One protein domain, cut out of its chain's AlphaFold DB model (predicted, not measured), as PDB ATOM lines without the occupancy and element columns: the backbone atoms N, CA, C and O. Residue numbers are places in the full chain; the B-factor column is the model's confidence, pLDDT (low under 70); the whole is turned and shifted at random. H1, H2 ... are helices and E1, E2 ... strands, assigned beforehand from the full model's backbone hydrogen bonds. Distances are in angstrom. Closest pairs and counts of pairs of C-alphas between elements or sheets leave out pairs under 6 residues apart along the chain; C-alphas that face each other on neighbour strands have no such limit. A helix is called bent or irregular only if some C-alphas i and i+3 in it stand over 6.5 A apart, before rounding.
ATOM      1  N   VAL A  11      78.965  -2.508-104.867       94.06
ATOM      2  CA  VAL A  11      79.609  -3.675-105.472       94.06
ATOM      3  C   VAL A  11      80.257  -3.206-106.766       94.06
ATOM      4  O   VAL A  11      79.579  -2.596-107.591       94.06
ATOM      5  N   VAL A  12      81.546  -3.494-106.946       94.62
ATOM      6  CA  VAL A  12      82.295  -3.182-108.169       94.62
ATOM      7  C   VAL A  12      82.894  -4.471-108.716       94.62
ATOM      8  O   VAL A  12      83.528  -5.223-107.981       94.62
ATOM      9  N   ILE A  13      82.681  -4.717-110.002       94.25
ATOM     10  CA  ILE A  13      83.275  -5.817-110.758       94.25
ATOM     11  C   ILE A  13      84.250  -5.189-111.744       94.25
ATOM     12  O   ILE A  13      83.839  -4.404-112.598       94.25
ATOM     13  N   ILE A  14      85.530  -5.516-111.602       93.62
ATOM     14  CA  ILE A  14      86.599  -5.071-112.499       93.62
ATOM     15  C   ILE A  14      86.729  -6.082-113.638       93.62
ATOM     16  O   ILE A  14      86.670  -7.286-113.383       93.62
ATOM     17  N   TRP A  15      86.884  -5.592-114.871       91.50
ATOM     18  CA  TRP A  15      87.024  -6.403-116.089       91.50
ATOM     19  C   TRP A  15      85.861  -7.393-116.306       91.50
ATOM     20  O   TRP A  15      86.068  -8.608-116.342       91.50
ATOM     21  N   PRO A  16      84.603  -6.911-116.394       93.56
ATOM     22  CA  PRO A  16      83.442  -7.782-116.538       93.56
ATOM     23  C   PRO A  16      83.411  -8.510-117.893       93.56
ATOM     24  O   PRO A  16      83.349  -7.884-118.945       93.56
ATOM     25  N   ASN A  17      83.307  -9.842-117.871       91.50
ATOM     26  CA  ASN A  17      83.183 -10.652-119.094       91.50
ATOM     27  C   ASN A  17      81.813 -10.525-119.799       91.50
ATOM     28  O   ASN A  17      81.716 -10.735-121.004       91.50
ATOM     29  N   HIS A  18      80.742 -10.209-119.058       93.19
ATOM     30  CA  HIS A  18      79.366 -10.141-119.572       93.19
ATOM     31  C   HIS A  18      78.680  -8.844-119.120       93.19
ATOM     32  O   HIS A  18      77.791  -8.856-118.267       93.19
ATOM     33  N   ALA A  19      79.127  -7.708-119.665       94.12
ATOM     34  CA  ALA A  19      78.637  -6.384-119.276       94.12
ATOM     35  C   ALA A  19      77.114  -6.232-119.447       94.12
ATOM     36  O   ALA A  19      76.454  -5.707-118.556       94.12
ATOM     37  N   GLU A  20      76.542  -6.751-120.533       95.94
ATOM     38  CA  GLU A  20      75.096  -6.674-120.795       95.94
ATOM     39  C   GLU A  20      74.274  -7.379-119.707       95.94
ATOM     40  O   GLU A  20      73.358  -6.791-119.134       95.94
ATOM     41  N   TRP A  21      74.676  -8.596-119.323       96.88
ATOM     42  CA  TRP A  21      74.035  -9.361-118.247       96.88
ATOM     43  C   TRP A  21      74.049  -8.612-116.906       96.88
ATOM     44  O   TRP A  21      73.116  -8.730-116.104       96.88
ATOM     45  N   LEU A  22      75.112  -7.840-116.650       95.94
ATOM     46  CA  LEU A  22      75.243  -7.004-115.457       95.94
ATOM     47  C   LEU A  22      74.329  -5.778-115.531       95.94
ATOM     48  O   LEU A  22      73.658  -5.463-114.544       95.94
ATOM     49  N   VAL A  23      74.255  -5.122-116.691       97.06
ATOM     50  CA  VAL A  23      73.371  -3.971-116.918       97.06
ATOM     51  C   VAL A  23      71.907  -4.345-116.682       97.06
ATOM     52  O   VAL A  23      71.215  -3.654-115.936       97.06
ATOM     53  N   GLU A  24      71.460  -5.498-117.186       97.31
ATOM     54  CA  GLU A  24      70.113  -6.038-116.923       97.31
ATOM     55  C   GLU A  24      69.800  -6.223-115.426       97.31
ATOM     56  O   GLU A  24      68.639  -6.245-115.020       97.31
ATOM     57  N   ARG A  25      70.829  -6.359-114.580       94.56
ATOM     58  CA  ARG A  25      70.717  -6.576-113.122       94.56
ATOM     59  C   ARG A  25      70.919  -5.303-112.305       94.56
ATOM     60  O   ARG A  25      71.053  -5.359-111.075       94.56
ATOM     61  N   GLY A  26      70.906  -4.161-112.987       94.94
ATOM     62  CA  GLY A  26      70.998  -2.835-112.393       94.94
ATOM     63  C   GLY A  26      72.425  -2.374-112.120       94.94
ATOM     64  O   GLY A  26      72.610  -1.459-111.321       94.94
ATOM     65  N   TYR A  27      73.434  -3.000-112.732       96.44
ATOM     66  CA  TYR A  27      74.785  -2.447-112.726       96.44
ATOM     67  C   TYR A  27      74.926  -1.358-113.790       96.44
ATOM     68  O   TYR A  27      74.339  -1.419-114.866       96.44
ATOM     69  N   ILE A  28      75.776  -0.384-113.506       97.00
ATOM     70  CA  ILE A  28      76.218   0.635-114.446       97.00
ATOM     71  C   ILE A  28      77.582   0.200-114.973       97.00
ATOM     72  O   ILE A  28      78.537   0.080-114.203       97.00
ATOM     73  N   TYR A  29      77.663  -0.050-116.278       97.44
ATOM     74  CA  TYR A  29      78.922  -0.330-116.965       97.44
ATOM     75  C   TYR A  29      79.651   0.974-117.300       97.44
ATOM     76  O   TYR A  29      79.040   1.941-117.757       97.44
ATOM     77  N   GLN A  30      80.964   0.995-117.091       96.50
ATOM     78  CA  GLN A  30      81.825   2.120-117.418       96.50
ATOM     79  C   GLN A  30      83.142   1.618-118.003       96.50
ATOM     80  O   GLN A  30      83.795   0.757-117.420       96.50
ATOM     81  N   SER A  31      83.546   2.207-119.125       93.88
ATOM     82  CA  SER A  31      84.843   1.982-119.759       93.88
ATOM     83  C   SER A  31      85.641   3.281-119.786       93.88
ATOM     84  O   SER A  31      85.080   4.372-119.912       93.88
ATOM     85  N   PHE A  32      86.957   3.169-119.655       90.69
ATOM     86  CA  PHE A  32      87.879   4.291-119.574       90.69
ATOM     87  C   PHE A  32      88.872   4.249-120.754       90.69
ATOM     88  O   PHE A  32      89.472   3.200-121.000       90.69
ATOM     89  N   PRO A  33      89.223   5.388-121.382       87.44
ATOM     90  CA  PRO A  33      90.152   5.442-122.524       87.44
ATOM     91  C   PRO A  33      91.646   5.523-122.150       87.44
ATOM     92  O   PRO A  33      92.026   6.324-121.292       87.44
ATOM     93  N   GLY A  34      92.514   4.728-122.791       85.56
ATOM     94  CA  GLY A  34      93.981   4.787-122.637       85.56
ATOM     95  C   GLY A  34      94.647   3.435-122.333       85.56
ATOM     96  O   GLY A  34      94.041   2.384-122.511       85.56
ATOM     97  N   ARG A  35      95.902   3.458-121.859       83.62
ATOM     98  CA  ARG A  35      96.680   2.254-121.489       83.62
ATOM     99  C   ARG A  35      96.691   2.019-119.981       83.62
ATOM    100  O   ARG A  35      96.504   2.975-119.229       83.62
ATOM    101  N   MET A  36      96.892   0.773-119.555       87.81
ATOM    102  CA  MET A  36      97.230   0.457-118.163       87.81
ATOM    103  C   MET A  36      98.731   0.283-117.989       87.81
ATOM    104  O   MET A  36      99.432  -0.177-118.896       87.81
ATOM    105  N   ILE A  37      99.214   0.661-116.813       91.31
ATOM    106  CA  ILE A  37     100.628   0.662-116.451       91.31
ATOM    107  C   ILE A  37     100.753  -0.009-115.084       91.31
ATOM    108  O   ILE A  37      99.995   0.309-114.171       91.31
ATOM    109  N   LEU A  38     101.699  -0.936-114.973       91.38
ATOM    110  CA  LEU A  38     102.262  -1.376-113.707       91.38
ATOM    111  C   LEU A  38     103.328  -0.363-113.301       91.38
ATOM    112  O   LEU A  38     104.280  -0.119-114.046       91.38
ATOM    113  N   GLU A  39     103.125   0.251-112.145       95.19
ATOM    114  CA  GLU A  39     104.070   1.183-111.549       95.19
ATOM    115  C   GLU A  39     104.827   0.473-110.429       95.19
ATOM    116  O   GLU A  39     104.216  -0.048-109.499       95.19
ATOM    117  N   PHE A  40     106.148   0.446-110.566       95.50
ATOM    118  CA  PHE A  40     107.094  -0.042-109.568       95.50
ATOM    119  C   PHE A  40     107.819   1.143-108.917       95.50
ATOM    120  O   PHE A  40     107.870   2.247-109.490       95.50
ATOM    121  N   ASP A  41     108.423   0.912-107.754       97.00
ATOM    122  CA  ASP A  41     109.182   1.934-107.034       97.00
ATOM    123  C   ASP A  41     110.456   2.305-107.808       97.00
ATOM    124  O   ASP A  41     110.829   3.480-107.890       97.00
ATOM    125  N   SER A  42     111.088   1.327-108.467       97.62
ATOM    126  CA  SER A  42     112.268   1.538-109.310       97.62
ATOM    127  C   SER A  42     112.339   0.584-110.516       97.62
ATOM    128  O   SER A  42     111.641  -0.434-110.557       97.62
ATOM    129  N   PRO A  43     113.171   0.887-111.535       97.44
ATOM    130  CA  PRO A  43     113.458  -0.057-112.615       97.44
ATOM    131  C   PRO A  43     114.069  -1.374-112.117       97.44
ATOM    132  O   PRO A  43     113.791  -2.429-112.686       97.44
ATOM    133  N   GLU A  44     114.888  -1.326-111.067       97.88
ATOM    134  CA  GLU A  44     115.512  -2.504-110.460       97.88
ATOM    135  C   GLU A  44     114.454  -3.411-109.831       97.88
ATOM    136  O   GLU A  44     114.418  -4.604-110.130       97.88
ATOM    137  N   GLU A  45     113.529  -2.839-109.056       97.44
ATOM    138  CA  GLU A  45     112.417  -3.587-108.465       97.44
ATOM    139  C   GLU A  45     111.520  -4.198-109.552       97.44
ATOM    140  O   GLU A  45     111.144  -5.368-109.466       97.44
ATOM    141  N   ALA A  46     111.237  -3.452-110.627       97.00
ATOM    142  CA  ALA A  46     110.478  -3.974-111.762       97.00
ATOM    143  C   ALA A  46     111.124  -5.244-112.346       97.00
ATOM    144  O   ALA A  46     110.427  -6.193-112.705       97.00
ATOM    145  N   ILE A  47     112.458  -5.290-112.422       96.94
ATOM    146  CA  ILE A  47     113.220  -6.447-112.908       96.94
ATOM    147  C   ILE A  47     113.218  -7.596-111.891       96.94
ATOM    148  O   ILE A  47     113.161  -8.762-112.297       96.94
ATOM    149  N   GLU A  48     113.319  -7.301-110.596       97.19
ATOM    150  CA  GLU A  48     113.276  -8.301-109.525       97.19
ATOM    151  C   GLU A  48     111.909  -8.989-109.464       97.19
ATOM    152  O   GLU A  48     111.826 -10.216-109.530       97.19
ATOM    153  N   LEU A  49     110.824  -8.216-109.443       96.38
ATOM    154  CA  LEU A  49     109.467  -8.754-109.387       96.38
ATOM    155  C   LEU A  49     109.063  -9.447-110.693       96.38
ATOM    156  O   LEU A  49     108.400 -10.487-110.656       96.38
ATOM    157  N   ALA A  50     109.499  -8.940-111.852       95.06
ATOM    158  CA  ALA A  50     109.230  -9.594-113.131       95.06
ATOM    159  C   ALA A  50     109.852 -10.994-113.229       95.06
ATOM    160  O   ALA A  50     109.256 -11.864-113.853       95.06
ATOM    161  N   GLN A  51     110.994 -11.255-112.585       95.31
ATOM    162  CA  GLN A  51     111.575 -12.607-112.557       95.31
ATOM    163  C   GLN A  51     110.651 -13.635-111.897       95.31
ATOM    164  O   GLN A  51     110.695 -14.808-112.259       95.31
ATOM    165  N   ILE A  52     109.828 -13.197-110.944       95.12
ATOM    166  CA  ILE A  52     108.937 -14.063-110.172       95.12
ATOM    167  C   ILE A  52     107.576 -14.176-110.861       95.12
ATOM    168  O   ILE A  52     107.073 -15.279-111.067       95.12
ATOM    169  N   PHE A  53     106.976 -13.037-111.212       93.12
ATOM    170  CA  PHE A  53     105.576 -12.976-111.640       93.12
ATOM    171  C   PHE A  53     105.389 -12.905-113.157       93.12
ATOM    172  O   PHE A  53     104.336 -13.299-113.653       93.12
ATOM    173  N   TYR A  54     106.391 -12.421-113.898       92.81
ATOM    174  CA  TYR A  54     106.297 -12.156-115.338       92.81
ATOM    175  C   TYR A  54     107.559 -12.610-116.097       92.81
ATOM    176  O   TYR A  54     108.178 -11.800-116.799       92.81
ATOM    177  N   PRO A  55     107.978 -13.887-115.973       93.06
ATOM    178  CA  PRO A  55     109.256 -14.354-116.516       93.06
ATOM    179  C   PRO A  55     109.369 -14.155-118.035       93.06
ATOM    180  O   PRO A  55     110.440 -13.798-118.527       93.06
ATOM    181  N   ASP A  56     108.259 -14.279-118.767       94.06
ATOM    182  CA  ASP A  56     108.212 -14.078-120.222       94.06
ATOM    183  C   ASP A  56     108.417 -12.609-120.635       94.06
ATOM    184  O   ASP A  56     108.896 -12.319-121.731       94.06
ATOM    185  N   ALA A  57     108.105 -11.665-119.744       94.31
ATOM    186  CA  ALA A  57     108.232 -10.227-119.977       94.31
ATOM    187  C   ALA A  57     109.583  -9.653-119.526       94.31
ATOM    188  O   ALA A  57     109.918  -8.510-119.847       94.31
ATOM    189  N   LEU A  58     110.371 -10.434-118.780       95.12
ATOM    190  CA  LEU A  58     111.580  -9.977-118.099       95.12
ATOM    191  C   LEU A  58     112.574  -9.286-119.038       95.12
ATOM    192  O   LEU A  58     113.121  -8.237-118.697       95.12
ATOM    193  N   GLN A  59     112.815  -9.862-120.216       95.88
ATOM    194  CA  GLN A  59     113.787  -9.304-121.158       95.88
ATOM    195  C   GLN A  59     113.343  -7.948-121.703       95.88
ATOM    196  O   GLN A  59     114.157  -7.036-121.831       95.88
ATOM    197  N   GLU A  60     112.049  -7.785-121.968       96.06
ATOM    198  CA  GLU A  60     111.503  -6.518-122.446       96.06
ATOM    199  C   GLU A  60     111.500  -5.457-121.339       96.06
ATOM    200  O   GLU A  60     111.848  -4.303-121.594       96.06
ATOM    201  N   ILE A  61     111.185  -5.840-120.098       95.69
ATOM    202  CA  ILE A  61     111.254  -4.943-118.934       95.69
ATOM    203  C   ILE A  61     112.697  -4.473-118.709       95.69
ATOM    204  O   ILE A  61     112.938  -3.267-118.619       95.69
ATOM    205  N   ARG A  62     113.673  -5.393-118.731       96.44
ATOM    206  CA  ARG A  62     115.108  -5.061-118.653       96.44
ATOM    207  C   ARG A  62     115.541  -4.124-119.773       96.44
ATOM    208  O   ARG A  62     116.217  -3.135-119.511       96.44
ATOM    209  N   ARG A  63     115.131  -4.403-121.014       96.88
ATOM    210  CA  ARG A  63     115.464  -3.577-122.183       96.88
ATOM    211  C   ARG A  63     114.910  -2.156-122.063       96.88
ATOM    212  O   ARG A  63     115.548  -1.217-122.528       96.88
ATOM    213  N   ARG A  64     113.719  -1.989-121.476       94.56
ATOM    214  CA  ARG A  64     113.100  -0.672-121.267       94.56
ATOM    215  C   ARG A  64     113.754   0.127-120.149       94.56
ATOM    216  O   ARG A  64     113.781   1.349-120.258       94.56
ATOM    217  N   GLY A  65     114.221  -0.536-119.091       95.75
ATOM    218  CA  GLY A  65     114.874   0.125-117.957       95.75
ATOM    219  C   GLY A  65     114.002   1.199-117.298       95.75
ATOM    220  O   GLY A  65     114.510   2.231-116.870       95.75
ATOM    221  N   ASN A  66     112.681   1.001-117.273       96.31
ATOM    222  CA  ASN A  66     111.720   1.971-116.755       96.31
ATOM    223  C   ASN A  66     110.823   1.316-115.699       96.31
ATOM    224  O   ASN A  66     110.337   0.207-115.907       96.31
ATOM    225  N   ARG A  67     110.571   2.037-114.601       96.25
ATOM    226  CA  ARG A  67     109.671   1.632-113.510       96.25
ATOM    227  C   ARG A  67     108.185   1.623-113.902       96.25
ATOM    228  O   ARG A  67     107.362   1.082-113.177       96.25
ATOM    229  N   LEU A  68     107.830   2.245-115.028       96.25
ATOM    230  CA  LEU A  68     106.483   2.242-115.596       96.25
ATOM    231  C   LEU A  68     106.407   1.214-116.729       96.25
ATOM    232  O   LEU A  68     106.857   1.468-117.851       96.25
ATOM    233  N   VAL A  69     105.818   0.057-116.444       94.00
ATOM    234  CA  VAL A  69     105.702  -1.062-117.384       94.00
ATOM    235  C   VAL A  69     104.271  -1.131-117.919       94.00
ATOM    236  O   VAL A  69     103.348  -1.409-117.159       94.00
ATOM    237  N   PRO A  70     104.027  -0.894-119.221       92.62
ATOM    238  CA  PRO A  70     102.695  -1.080-119.789       92.62
ATOM    239  C   PRO A  70     102.215  -2.520-119.615       92.62
ATOM    240  O   PRO A  70     102.987  -3.447-119.849       92.62
ATOM    241  N   TYR A  71     100.938  -2.719-119.290       90.25
ATOM    242  CA  TYR A  71     100.362  -4.063-119.117       90.25
ATOM    243  C   TYR A  71     100.547  -4.964-120.354       90.25
ATOM    244  O   TYR A  71     100.782  -6.161-120.225       90.25
ATOM    245  N   GLU A  72     100.554  -4.368-121.552       90.25
ATOM    246  CA  GLU A  72     100.866  -5.033-122.830       90.25
ATOM    247  C   GLU A  72     102.202  -5.795-122.812       90.25
ATOM    248  O   GLU A  72     102.347  -6.787-123.514       90.25
ATOM    249  N   VAL A  73     103.176  -5.345-122.011       92.19
ATOM    250  CA  VAL A  73     104.493  -5.985-121.883       92.19
ATOM    251  C   VAL A  73     104.412  -7.295-121.103       92.19
ATOM    252  O   VAL A  73     105.174  -8.210-121.391       92.19
ATOM    253  N   VAL A  74     103.498  -7.401-120.135       89.25
ATOM    254  CA  VAL A  74     103.382  -8.567-119.242       89.25
ATOM    255  C   VAL A  74     102.315  -9.578-119.669       89.25
ATOM    256  O   VAL A  74     102.095 -10.565-118.974       89.25
ATOM    257  N   GLY A  75     101.665  -9.365-120.814       81.12
ATOM    258  CA  GLY A  75     100.800 -10.369-121.440       81.12
ATOM    259  C   GLY A  75      99.715  -9.773-122.331       81.12
ATOM    260  O   GLY A  75      99.676 -10.034-123.528       81.12
ATOM    261  N   ALA A  76      98.825  -8.965-121.758       71.06
ATOM    262  CA  ALA A  76      97.733  -8.306-122.472       71.06
ATOM    263  C   ALA A  76      97.451  -6.941-121.837       71.06
ATOM    264  O   ALA A  76      97.853  -6.697-120.705       71.06
ATOM    265  N   ASN A  77      96.746  -6.055-122.542       73.75
ATOM    266  CA  ASN A  77      96.155  -4.854-121.946       73.75
ATOM    267  C   ASN A  77      94.713  -5.196-121.555       73.75
ATOM    268  O   ASN A  77      93.865  -5.222-122.454       73.75
ATOM    269  N   PRO A  78      94.416  -5.524-120.279       74.00
ATOM    270  CA  PRO A  78      93.050  -5.826-119.887       74.00
ATOM    271  C   PRO A  78      92.113  -4.675-120.264       74.00
ATOM    272  O   PRO A  78      92.540  -3.510-120.260       74.00
ATOM    273  N   PRO A  79      90.837  -4.973-120.562       84.31
ATOM    274  CA  PRO A  79      89.819  -3.949-120.724       84.31
ATOM    275  C   PRO A  79      89.866  -2.978-119.547       84.31
ATOM    276  O   PRO A  79      90.020  -3.374-118.402       84.31
ATOM    277  N   ARG A  80      89.788  -1.677-119.806       89.75
ATOM    278  CA  ARG A  80      89.806  -0.684-118.726       89.75
ATOM    279  C   ARG A  80      88.385  -0.339-118.374       89.75
ATOM    280  O   ARG A  80      87.916   0.756-118.665       89.75
ATOM    281  N   ASP A  81      87.687  -1.314-117.835       94.31
ATOM    282  CA  ASP A  81      86.276  -1.202-117.562       94.31
ATOM    283  C   ASP A  81      85.898  -1.845-116.235       94.31
ATOM    284  O   ASP A  81      86.618  -2.638-115.619       94.31
ATOM    285  N   LEU A  82      84.743  -1.407-115.762       96.19
ATOM    286  CA  LEU A  82      84.119  -1.909-114.565       96.19
ATOM    287  C   LEU A  82      82.607  -1.848-114.707       96.19
ATOM    288  O   LEU A  82      82.054  -1.075-115.490       96.19
ATOM    289  N   ALA A  83      81.934  -2.650-113.901       97.25
ATOM    290  CA  ALA A  83      80.508  -2.544-113.670       97.25
ATOM    291  C   ALA A  83      80.277  -2.335-112.178       97.25
ATOM    292  O   ALA A  83      80.853  -3.048-111.354       97.25
ATOM    293  N   TRP A  84      79.432  -1.376-111.807       96.25
ATOM    294  CA  TRP A  84      79.152  -1.098-110.401       96.25
ATOM    295  C   TRP A  84      77.665  -0.962-110.113       96.25
ATOM    296  O   TRP A  84      76.888  -0.553-110.970       96.25
ATOM    297  N   LYS A  85      77.266  -1.297-108.887       94.94
ATOM    298  CA  LYS A  85      75.888  -1.166-108.411       94.94
ATOM    299  C   LYS A  85      75.875  -0.681-106.959       94.94
ATOM    300  O   LYS A  85      76.655  -1.206-106.154       94.94
ATOM    301  N   PRO A  86      75.041   0.314-106.603       92.75
ATOM    302  CA  PRO A  86      74.882   0.725-105.215       92.75
ATOM    303  C   PRO A  86      74.177  -0.365-104.404       92.75
ATOM    304  O   PRO A  86      73.289  -1.057-104.901       92.75
ATOM    305  N   VAL A  87      74.571  -0.506-103.146       89.62
ATOM    306  CA  VAL A  87      73.907  -1.379-102.178       89.62
ATOM    307  C   VAL A  87      72.879  -0.545-101.433       89.62
ATOM    308  O   VAL A  87      73.185   0.573-101.017       89.62
ATOM    309  N   ALA A  88      71.663  -1.079-101.307       83.19
ATOM    310  CA  ALA A  88      70.557  -0.387-100.655       83.19
ATOM    311  C   ALA A  88      70.919   0.067 -99.229       83.19
ATOM    312  O   ALA A  88      71.785  -0.525 -98.570       83.19
TER     313      ALA A  88
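This is residues 11 to 88 of the 89 residues of an uncharacterized protein of Chloroflexi bacterium (UniProt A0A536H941). Two small lobes sit at opposite ends of a rod, joined by two thin stretches of chain, residues 32 to 36 and 75 to 80. One lobe is a three-stranded sheet with the short H1 over one face; the other is a helical hairpin, H2 and H3, beside the small strand pair E3 and E4, with H4 packing on H3. The 78 printed residues run E1 H1 E2 E3 H2 H3 E4 H4 E5, of mixed class; both sheets, E1 - E5 - E2 and E3 - E4, are antiparallel. The whole is loose, radius of gyration of the C-alphas 16.4 A, spanning 46 by 22 by 21 A.

E1, residues 11 to 14, begins at C-alpha 11 (79.609, -3.675, -105.472). H1 is 19 to 23, E2 28 to 31, E3 37 to 39. H2, 43 to 53, is 15.2 A long; H3, 55 to 64, is 15.0 A and irregular, C-alphas 56 and 59 being 7.4 A apart. E4 is 68 to 70, H4 71 to 74. E5, 81 to 86, spans 16.9 A and ends at C-alpha 86 (74.882, 0.725, -105.215).

E1, H1 and E2 form a split strand-helix-strand unit, two strands running the same way with E5 between them, its crossover right-handed. N 13 and O 83 are 2.8 A apart, N 30 and O 82 2.8 A. H1 is on this sheet, height 8.5 A. N 38 and O 69 of E3 and E4 are 2.8 A apart. H2 and H3 touch at Ala 50 and Leu 58, C-alphas 5.5 A apart, at a shallow tilt of 13 degrees, opposite ways. H3 and H4 touch, closest C-alphas Ala 57 and Val 74, 5.2 A. O i to N i+4 pairs are within hydrogen-bond range throughout H1, in 6 of 7 in H2 and 4 of 6 in H3; H4 is too short for one.

The C-alphas farthest apart, Arg 63 and Ala 88, are 49.9 A apart. The printed part has no cut, no link is long, and no printed residue is under 70 in pLDDT.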